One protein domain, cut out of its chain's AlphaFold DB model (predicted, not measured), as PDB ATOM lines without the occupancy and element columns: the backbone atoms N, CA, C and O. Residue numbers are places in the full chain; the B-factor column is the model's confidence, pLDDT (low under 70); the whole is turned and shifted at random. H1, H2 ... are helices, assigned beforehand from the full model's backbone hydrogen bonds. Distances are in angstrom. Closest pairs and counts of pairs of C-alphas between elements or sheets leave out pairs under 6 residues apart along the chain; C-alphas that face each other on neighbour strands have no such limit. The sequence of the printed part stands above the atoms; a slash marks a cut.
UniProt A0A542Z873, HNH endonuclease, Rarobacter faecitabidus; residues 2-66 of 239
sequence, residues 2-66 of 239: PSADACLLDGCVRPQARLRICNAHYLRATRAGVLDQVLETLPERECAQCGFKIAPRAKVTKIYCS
ATOM      1  N   PRO A   2      28.939  26.409 -20.507       45.91
ATOM      2  CA  PRO A   2      29.756  27.060 -21.532       45.91
ATOM      3  C   PRO A   2      29.139  28.425 -21.869       45.91
ATOM      4  O   PRO A   2      27.913  28.563 -21.866       45.91
ATOM      5  N   SER A   3      29.972  29.449 -22.075       50.50
ATOM      6  CA  SER A   3      29.492  30.776 -22.466       50.50
ATOM      7  C   SER A   3      28.645  30.658 -23.738       50.50
ATOM      8  O   SER A   3      28.914  29.808 -24.589       50.50
ATOM      9  N   ALA A   4      27.620  31.505 -23.881       55.44
ATOM     10  CA  ALA A   4      26.707  31.487 -25.033       55.44
ATOM     11  C   ALA A   4      27.416  31.656 -26.398       55.44
ATOM     12  O   ALA A   4      26.809  31.423 -27.440       55.44
ATOM     13  N   ASP A   5      28.706  31.998 -26.366       62.47
ATOM     14  CA  ASP A   5      29.561  32.273 -27.507       62.47
ATOM     15  C   ASP A   5      30.719  31.264 -27.652       62.47
ATOM     16  O   ASP A   5      31.757  31.635 -28.188       62.47
ATOM     17  N   ALA A   6      30.618  30.021 -27.168       69.81
ATOM     18  CA  ALA A   6      31.657  28.993 -27.346       69.81
ATOM     19  C   ALA A   6      31.264  27.912 -28.372       69.81
ATOM     20  O   ALA A   6      30.091  27.600 -28.576       69.81
ATOM     21  N   CYS A   7      32.265  27.323 -29.034       77.88
ATOM     22  CA  CYS A   7      32.076  26.121 -29.847       77.88
ATOM     23  C   CYS A   7      31.553  24.964 -28.976       77.88
ATOM     24  O   CYS A   7      32.132  24.678 -27.936       77.88
ATOM     25  N   LEU A   8      30.494  24.281 -29.419       76.50
ATOM     26  CA  LEU A   8      29.828  23.224 -28.646       76.50
ATOM     27  C   LEU A   8      30.463  21.834 -28.803       76.50
ATOM     28  O   LEU A   8      29.986  20.888 -28.191       76.50
ATOM     29  N   LEU A   9      31.510  21.697 -29.621       78.44
ATOM     30  CA  LEU A   9      32.276  20.451 -29.703       78.44
ATOM     31  C   LEU A   9      33.211  20.306 -28.501       78.44
ATOM     32  O   LEU A   9      33.934  21.254 -28.172       78.44
ATOM     33  N   ASP A  10      33.217  19.112 -27.912       73.12
ATOM     34  CA  ASP A  10      33.965  18.783 -26.699       73.12
ATOM     35  C   ASP A  10      35.438  19.208 -26.783       73.12
ATOM     36  O   ASP A  10      36.139  18.974 -27.769       73.12
ATOM     37  N   GLY A  11      35.899  19.900 -25.737       72.31
ATOM     38  CA  GLY A  11      37.270  20.407 -25.625       72.31
ATOM     39  C   GLY A  11      37.575  21.685 -26.422       72.31
ATOM     40  O   GLY A  11      38.707  22.170 -26.380       72.31
ATOM     41  N   CYS A  12      36.609  22.277 -27.135       77.00
ATOM     42  CA  CYS A  12      36.839  23.501 -27.905       77.00
ATOM     43  C   CYS A  12      36.497  24.780 -27.129       77.00
ATOM     44  O   CYS A  12      35.335  25.075 -26.877       77.00
ATOM     45  N   VAL A  13      37.498  25.622 -26.862       72.06
ATOM     46  CA  VAL A  13      37.310  26.936 -26.204       72.06
ATOM     47  C   VAL A  13      37.218  28.112 -27.185       72.06
ATOM     48  O   VAL A  13      37.258  29.273 -26.782       72.06
ATOM     49  N   ARG A  14      37.137  27.847 -28.497       75.06
ATOM     50  CA  ARG A  14      37.130  28.918 -29.506       75.06
ATOM     51  C   ARG A  14      35.803  29.685 -29.482       75.06
ATOM     52  O   ARG A  14      34.750  29.042 -29.526       75.06
ATOM     53  N   PRO A  15      35.842  31.029 -29.517       65.25
ATOM     54  CA  PRO A  15      34.633  31.831 -29.525       65.25
ATOM     55  C   PRO A  15      33.874  31.703 -30.856       65.25
ATOM     56  O   PRO A  15      34.455  31.737 -31.947       65.25
ATOM     57  N   GLN A  16      32.558  31.555 -30.761       64.38
ATOM     58  CA  GLN A  16      31.584  31.560 -31.842       64.38
ATOM     59  C   GLN A  16      30.254  32.141 -31.374       64.38
ATOM     60  O   GLN A  16      29.470  31.469 -30.717       64.38
ATOM     61  N   ALA A  17      29.951  33.352 -31.831       53.81
ATOM     62  CA  ALA A  17      28.749  34.070 -31.418       53.81
ATOM     63  C   ALA A  17      27.426  33.528 -32.009       53.81
ATOM     64  O   ALA A  17      26.351  33.942 -31.586       53.81
ATOM     65  N   ARG A  18      27.455  32.680 -33.057       56.47
ATOM     66  CA  ARG A  18      26.220  32.304 -33.799       56.47
ATOM     67  C   ARG A  18      26.150  30.886 -34.364       56.47
ATOM     68  O   ARG A  18      25.054  30.404 -34.642       56.47
ATOM     69  N   LEU A  19      27.285  30.227 -34.582       57.84
ATOM     70  CA  LEU A  19      27.354  29.035 -35.435       57.84
ATOM     71  C   LEU A  19      27.393  27.708 -34.673       57.84
ATOM     72  O   LEU A  19      27.335  26.669 -35.319       57.84
ATOM     73  N   ARG A  20      27.450  27.721 -33.331       71.62
ATOM     74  CA  ARG A  20      27.499  26.534 -32.443       71.62
ATOM     75  C   ARG A  20      28.669  25.554 -32.691       71.62
ATOM     76  O   ARG A  20      28.989  24.768 -31.812       71.62
ATOM     77  N   ILE A  21      29.377  25.664 -33.814       77.31
ATOM     78  CA  ILE A  21      30.650  25.032 -34.171       77.31
ATOM     79  C   ILE A  21      31.584  26.103 -34.756       77.31
ATOM     80  O   ILE A  21      31.144  26.995 -35.485       77.31
ATOM     81  N   CYS A  22      32.879  26.058 -34.433       80.69
ATOM     82  CA  CYS A  22      33.851  27.007 -34.990       80.69
ATOM     83  C   CYS A  22      34.219  26.695 -36.444       80.69
ATOM     84  O   CYS A  22      34.220  25.537 -36.861       80.69
ATOM     85  N   ASN A  23      34.608  27.725 -37.206       78.31
ATOM     86  CA  ASN A  23      34.992  27.577 -38.618       78.31
ATOM     87  C   ASN A  23      36.094  26.518 -38.824       78.31
ATOM     88  O   ASN A  23      36.072  25.765 -39.789       78.31
ATOM     89  N   ALA A  24      37.032  26.395 -37.877       82.56
ATOM     90  CA  ALA A  24      38.081  25.380 -37.949       82.56
ATOM     91  C   ALA A  24      37.546  23.949 -37.812       82.56
ATOM     92  O   ALA A  24      38.012  23.061 -38.518       82.56
ATOM     93  N   HIS A  25      36.567  23.714 -36.937       85.12
ATOM     94  CA  HIS A  25      35.937  22.402 -36.804       85.12
ATOM     95  C   HIS A  25      35.014  22.087 -37.978       85.12
ATOM     96  O   HIS A  25      35.045  20.968 -38.474       85.12
ATOM     97  N   TYR A  26      34.289  23.084 -38.492       83.00
ATOM     98  CA  TYR A  26      33.512  22.946 -39.723       83.00
ATOM     99  C   TYR A  26      34.394  22.503 -40.904       83.00
ATOM    100  O   TYR A  26      34.104  21.506 -41.562       83.00
ATOM    101  N   LEU A  27      35.522  23.188 -41.134       82.75
ATOM    102  CA  LEU A  27      36.454  22.854 -42.217       82.75
ATOM    103  C   LEU A  27      37.135  21.494 -42.016       82.75
ATOM    104  O   LEU A  27      37.310  20.759 -42.984       82.75
ATOM    105  N   ARG A  28      37.502  21.140 -40.777       86.12
ATOM    106  CA  ARG A  28      38.073  19.820 -40.457       86.12
ATOM    107  C   ARG A  28      37.077  18.696 -40.732       86.12
ATOM    108  O   ARG A  28      37.435  17.758 -41.430       86.12
ATOM    109  N   ALA A  29      35.839  18.822 -40.256       84.69
ATOM    110  CA  ALA A  29      34.790  17.829 -40.484       84.69
ATOM    111  C   ALA A  29      34.440  17.696 -41.976       84.69
ATOM    112  O   ALA A  29      34.247  16.589 -42.466       84.69
ATOM    113  N   THR A  30      34.449  18.814 -42.717       84.94
ATOM    114  CA  THR A  30      34.270  18.821 -44.179       84.94
ATOM    115  C   THR A  30      35.386  18.048 -44.884       84.94
ATOM    116  O   THR A  30      35.106  17.182 -45.704       84.94
ATOM    117  N   ARG A  31      36.658  18.319 -44.550       89.75
ATOM    118  CA  ARG A  31      37.816  17.628 -45.152       89.75
ATOM    119  C   ARG A  31      37.880  16.147 -44.792       89.75
ATOM    120  O   ARG A  31      38.346  15.355 -45.597       89.75
ATOM    121  N   ALA A  32      37.428  15.794 -43.594       90.00
ATOM    122  CA  ALA A  32      37.370  14.419 -43.118       90.00
ATOM    123  C   ALA A  32      36.120  13.655 -43.601       90.00
ATOM    124  O   ALA A  32      35.977  12.486 -43.271       90.00
ATOM    125  N   GLY A  33      35.205  14.291 -44.348       88.88
ATOM    126  CA  GLY A  33      33.987  13.643 -44.854       88.88
ATOM    127  C   GLY A  33      32.940  13.301 -43.785       88.88
ATOM    128  O   GLY A  33      31.982  12.599 -44.079       88.88
ATOM    129  N   VAL A  34      33.091  13.804 -42.556       88.19
ATOM    130  CA  VAL A  34      32.222  13.502 -41.397       88.19
ATOM    131  C   VAL A  34      31.340  14.688 -40.993       88.19
ATOM    132  O   VAL A  34      30.825  14.746 -39.879       88.19
ATOM    133  N   LEU A  35      31.181  15.679 -41.878       82.44
ATOM    134  CA  LEU A  35      30.444  16.906 -41.568       82.44
ATOM    135  C   LEU A  35      29.001  16.622 -41.136       82.44
ATOM    136  O   LEU A  35      28.564  17.204 -40.151       82.44
ATOM    137  N   ASP A  36      28.294  15.726 -41.818       81.44
ATOM    138  CA  ASP A  36      26.886  15.446 -41.514       81.44
ATOM    139  C   ASP A  36      26.712  14.811 -40.127       81.44
ATOM    140  O   ASP A  36      25.897  15.291 -39.342       81.44
ATOM    141  N   GLN A  37      27.575  13.854 -39.764       85.31
ATOM    142  CA  GLN A  37      27.612  13.246 -38.424       85.31
ATOM    143  C   GLN A  37      27.860  14.302 -37.338       85.31
ATOM    144  O   GLN A  37      27.209  14.319 -36.296       85.31
ATOM    145  N   VAL A  38      28.781  15.236 -37.595       81.88
ATOM    146  CA  VAL A  38      29.076  16.338 -36.671       81.88
ATOM    147  C   VAL A  38      27.890  17.302 -36.560       81.88
ATOM    148  O   VAL A  38      27.570  17.746 -35.460       81.88
ATOM    149  N   LEU A  39      27.208  17.626 -37.664       78.44
ATOM    150  CA  LEU A  39      26.050  18.524 -37.651       78.44
ATOM    151  C   LEU A  39      24.836  17.915 -36.942       78.44
ATOM    152  O   LEU A  39      24.118  18.658 -36.280       78.44
ATOM    153  N   GLU A  40      24.621  16.603 -37.027       81.56
ATOM    154  CA  GLU A  40      23.528  15.900 -36.337       81.56
ATOM    155  C   GLU A  40      23.635  15.973 -34.810       81.56
ATOM    156  O   GLU A  40      22.618  16.030 -34.122       81.56
ATOM    157  N   THR A  41      24.855  16.058 -34.275       80.81
ATOM    158  CA  THR A  41      25.083  16.222 -32.828       80.81
ATOM    159  C   THR A  41      24.812  17.642 -32.318       80.81
ATOM    160  O   THR A  41      24.777  17.871 -31.107       80.81
ATOM    161  N   LEU A  42      24.605  18.618 -33.213       77.06
ATOM    162  CA  LEU A  42      24.347  20.005 -32.828       77.06
ATOM    163  C   LEU A  42      22.848  20.258 -32.592       77.06
ATOM    164  O   LEU A  42      22.005  19.799 -33.361       77.06
ATOM    165  N   PRO A  43      22.480  21.079 -31.590       75.94
ATOM    166  CA  PRO A  43      21.080  21.387 -31.322       75.94
ATOM    167  C   PRO A  43      20.456  22.267 -32.418       75.94
ATOM    168  O   PRO A  43      21.134  23.111 -33.020       75.94
ATOM    169  N   GLU A  44      19.135  22.154 -32.603       80.44
ATOM    170  CA  GLU A  44      18.358  22.966 -33.552       80.44
ATOM    171  C   GLU A  44      18.508  24.468 -33.305       80.44
ATOM    172  O   GLU A  44      18.493  24.945 -32.163       80.44
ATOM    173  N   ARG A  45      18.619  25.235 -34.388       81.81
ATOM    174  CA  ARG A  45      18.776  26.694 -34.329       81.81
ATOM    175  C   ARG A  45      17.438  27.382 -34.552       81.81
ATOM    176  O   ARG A  45      16.546  26.809 -35.156       81.81
ATOM    177  N   GLU A  46      17.299  28.622 -34.107       86.50
ATOM    178  CA  GLU A  46      16.092  29.419 -34.350       86.50
ATOM    179  C   GLU A  46      16.376  30.524 -35.363       86.50
ATOM    180  O   GLU A  46      17.415  31.183 -35.318       86.50
ATOM    181  N   CYS A  47      15.441  30.734 -36.290       87.50
ATOM    182  CA  CYS A  47      15.476  31.861 -37.212       87.50
ATOM    183  C   CYS A  47      15.436  33.175 -36.424       87.50
ATOM    184  O   CYS A  47      14.443  33.456 -35.752       87.50
ATOM    185  N   ALA A  48      16.443  34.032 -36.596       85.88
ATOM    186  CA  ALA A  48      16.535  35.300 -35.863       85.88
ATOM    187  C   ALA A  48      15.383  36.289 -36.152       85.88
ATOM    188  O   ALA A  48      15.219  37.266 -35.428       85.88
ATOM    189  N   GLN A  49      14.588  36.051 -37.203       89.12
ATOM    190  CA  GLN A  49      13.459  36.905 -37.589       89.12
ATOM    191  C   GLN A  49      12.094  36.393 -37.105       89.12
ATOM    192  O   GLN A  49      11.202  37.202 -36.856       89.12
ATOM    193  N   CYS A  50      11.885  35.074 -37.040       89.81
ATOM    194  CA  CYS A  50      10.559  34.492 -36.783       89.81
ATOM    195  C   CYS A  50      10.545  33.331 -35.780       89.81
ATOM    196  O   CYS A  50       9.480  32.784 -35.522       89.81
ATOM    197  N   GLY A  51      11.698  32.916 -35.251       87.62
ATOM    198  CA  GLY A  51      11.799  31.810 -34.293       87.62
ATOM    199  C   GLY A  51      11.654  30.404 -34.893       87.62
ATOM    200  O   GLY A  51      11.766  29.425 -34.165       87.62
ATOM    201  N   PHE A  52      11.440  30.267 -36.209       92.06
ATOM    202  CA  PHE A  52      11.315  28.955 -36.859       92.06
ATOM    203  C   PHE A  52      12.566  28.087 -36.653       92.06
ATOM    204  O   PHE A  52      13.686  28.575 -36.836       92.06
ATOM    205  N   LYS A  53      12.371  26.801 -36.332       89.75
ATOM    206  CA  LYS A  53      13.450  25.838 -36.086       89.75
ATOM    207  C   LYS A  53      14.178  25.483 -37.385       89.75
ATOM    208  O   LYS A  53      13.597  24.993 -38.347       89.75
ATOM    209  N   ILE A  54      15.471  25.768 -37.429       85.56
ATOM    210  CA  ILE A  54      16.378  25.451 -38.525       85.56
ATOM    211  C   ILE A  54      17.097  24.158 -38.153       85.56
ATOM    212  O   ILE A  54      17.872  24.127 -37.192       85.56
ATOM    213  N   ALA A  55      16.840  23.116 -38.946       81.31
ATOM    214  CA  ALA A  55      17.427  21.798 -38.750       81.31
ATOM    215  C   ALA A  55      18.971  21.860 -38.711       81.31
ATOM    216  O   ALA A  55      19.561  22.651 -39.462       81.31
ATOM    217  N   PRO A  56      19.638  21.011 -37.908       73.81
ATOM    218  CA  PRO A  56      21.094  21.041 -37.739       73.81
ATOM    219  C   PRO A  56      21.869  20.837 -39.049       73.81
ATOM    220  O   PRO A  56      22.847  21.536 -39.305       73.81
ATOM    221  N   ARG A  57      21.341  19.987 -39.943       69.50
ATOM    222  CA  ARG A  57      21.855  19.726 -41.303       69.50
ATOM    223  C   ARG A  57      21.837  20.928 -42.257       69.50
ATOM    224  O   ARG A  57      22.438  20.891 -43.325       69.50
ATOM    225  N   ALA A  58      21.107  21.999 -41.941       72.94
ATOM    226  CA  ALA A  58      21.135  23.201 -42.768       72.94
ATOM    227  C   ALA A  58      22.492  23.903 -42.628       72.94
ATOM    228  O   ALA A  58      23.033  23.966 -41.524       72.94
ATOM    229  N   LYS A  59      22.994  24.512 -43.720       70.12
ATOM    230  CA  LYS A  59      24.268  25.258 -43.732       70.12
ATOM    231  C   LYS A  59      24.442  26.059 -42.444       70.12
ATOM    232  O   LYS A  59      23.574  26.857 -42.076       70.12
ATOM    233  N   VAL A  60      25.564  25.850 -41.763       65.94
ATOM    234  CA  VAL A  60      25.835  26.436 -40.445       65.94
ATOM    235  C   VAL A  60      25.722  27.965 -40.486       65.94
ATOM    236  O   VAL A  60      25.181  28.565 -39.571       65.94
ATOM    237  N   THR A  61      26.061  28.610 -41.601       68.06
ATOM    238  CA  THR A  61      25.916  30.064 -41.810       68.06
ATOM    239  C   THR A  61      24.474  30.573 -41.958       68.06
ATOM    240  O   THR A  61      24.249  31.782 -41.957       68.06
ATOM    241  N   LYS A  62      23.473  29.693 -42.083       73.94
ATOM    242  CA  LYS A  62      22.067  30.066 -42.295       73.94
ATOM    243  C   LYS A  62      21.434  30.610 -41.006       73.94
ATOM    244  O   LYS A  62      21.066  29.843 -40.126       73.94
ATOM    245  N   ILE A  63      21.295  31.935 -40.914       81.56
ATOM    246  CA  ILE A  63      20.688  32.649 -39.767       81.56
ATOM    247  C   ILE A  63      19.153  32.749 -39.888       81.56
ATOM    248  O   ILE A  63      18.443  32.821 -38.884       81.56
ATOM    249  N   TYR A  64      18.625  32.730 -41.115       89.06
ATOM    250  CA  TYR A  64      17.199  32.906 -41.408       89.06
ATOM    251  C   TYR A  64      16.618  31.678 -42.113       89.06
ATOM    252  O   TYR A  64      17.285  31.054 -42.939       89.06
ATOM    253  N   CYS A  65      15.360  31.327 -41.831       88.06
ATOM    254  CA  CYS A  65      14.729  30.137 -42.413       88.06
ATOM    255  C   CYS A  65      14.467  30.265 -43.929       88.06
ATOM    256  O   CYS A  65      14.551  29.266 -44.647       88.06
ATOM    257  N   SER A  66      14.222  31.486 -44.422       89.50
ATOM    258  CA  SER A  66      13.850  31.797 -45.809       89.50
ATOM    259  C   SER A  66      14.425  33.136 -46.280       89.50
ATOM    260  O   SER A  66      14.725  34.008 -45.463       89.50
TER     261      SER A  66
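What this domain is: This is residues 2 to 66 of the 239 residues of the protein "HNH endonuclease" of Rarobacter faecitabidus (UniProt A0A542Z873). The domain has little regular structure: long loops lie before and after a corner of two short helices, H1 and H2. Residues 2 to 22 coil beyond the start of H1; residues 41 to 66 run out from H2, fold back and run out again, with a short antiparallel pairing of residues 45 to 46 with 53 to 54. The printed part has 65 residues, 15 in named elements, all helix, with no named strand; it is compact, radius of gyration of the C-alphas 11.7 A, spanning 32 by 27 by 15 A.

How they stand to each other: H1, residues 23 to 31, and H2, residues 35 to 40, only just touch, only at the corner by their tight link, with 3 pairs of C-alphas within 8 A. The closest C-alphas, of Ala 29 and Leu 35, are 4.6 A apart. They run opposite ways at a steep tilt of 63 degrees. In H1 and H2 every O i to N i+4 pair is within hydrogen-bond range.

Where its parts are: H1 begins at C-alpha 23 (34.992, 27.577, -38.618) and measures 12.2 A; H2, 8.7 A, ends at C-alpha 40 (23.528, 15.900, -36.337).

The domain as a whole: The farthest C-alphas, of Ala 32 and Cys 50, are 34.1 A apart. The printed part has no cut. Model pLDDT is under 70 at residues 2 to 6, 15 to 19, 57 and 60 to 61.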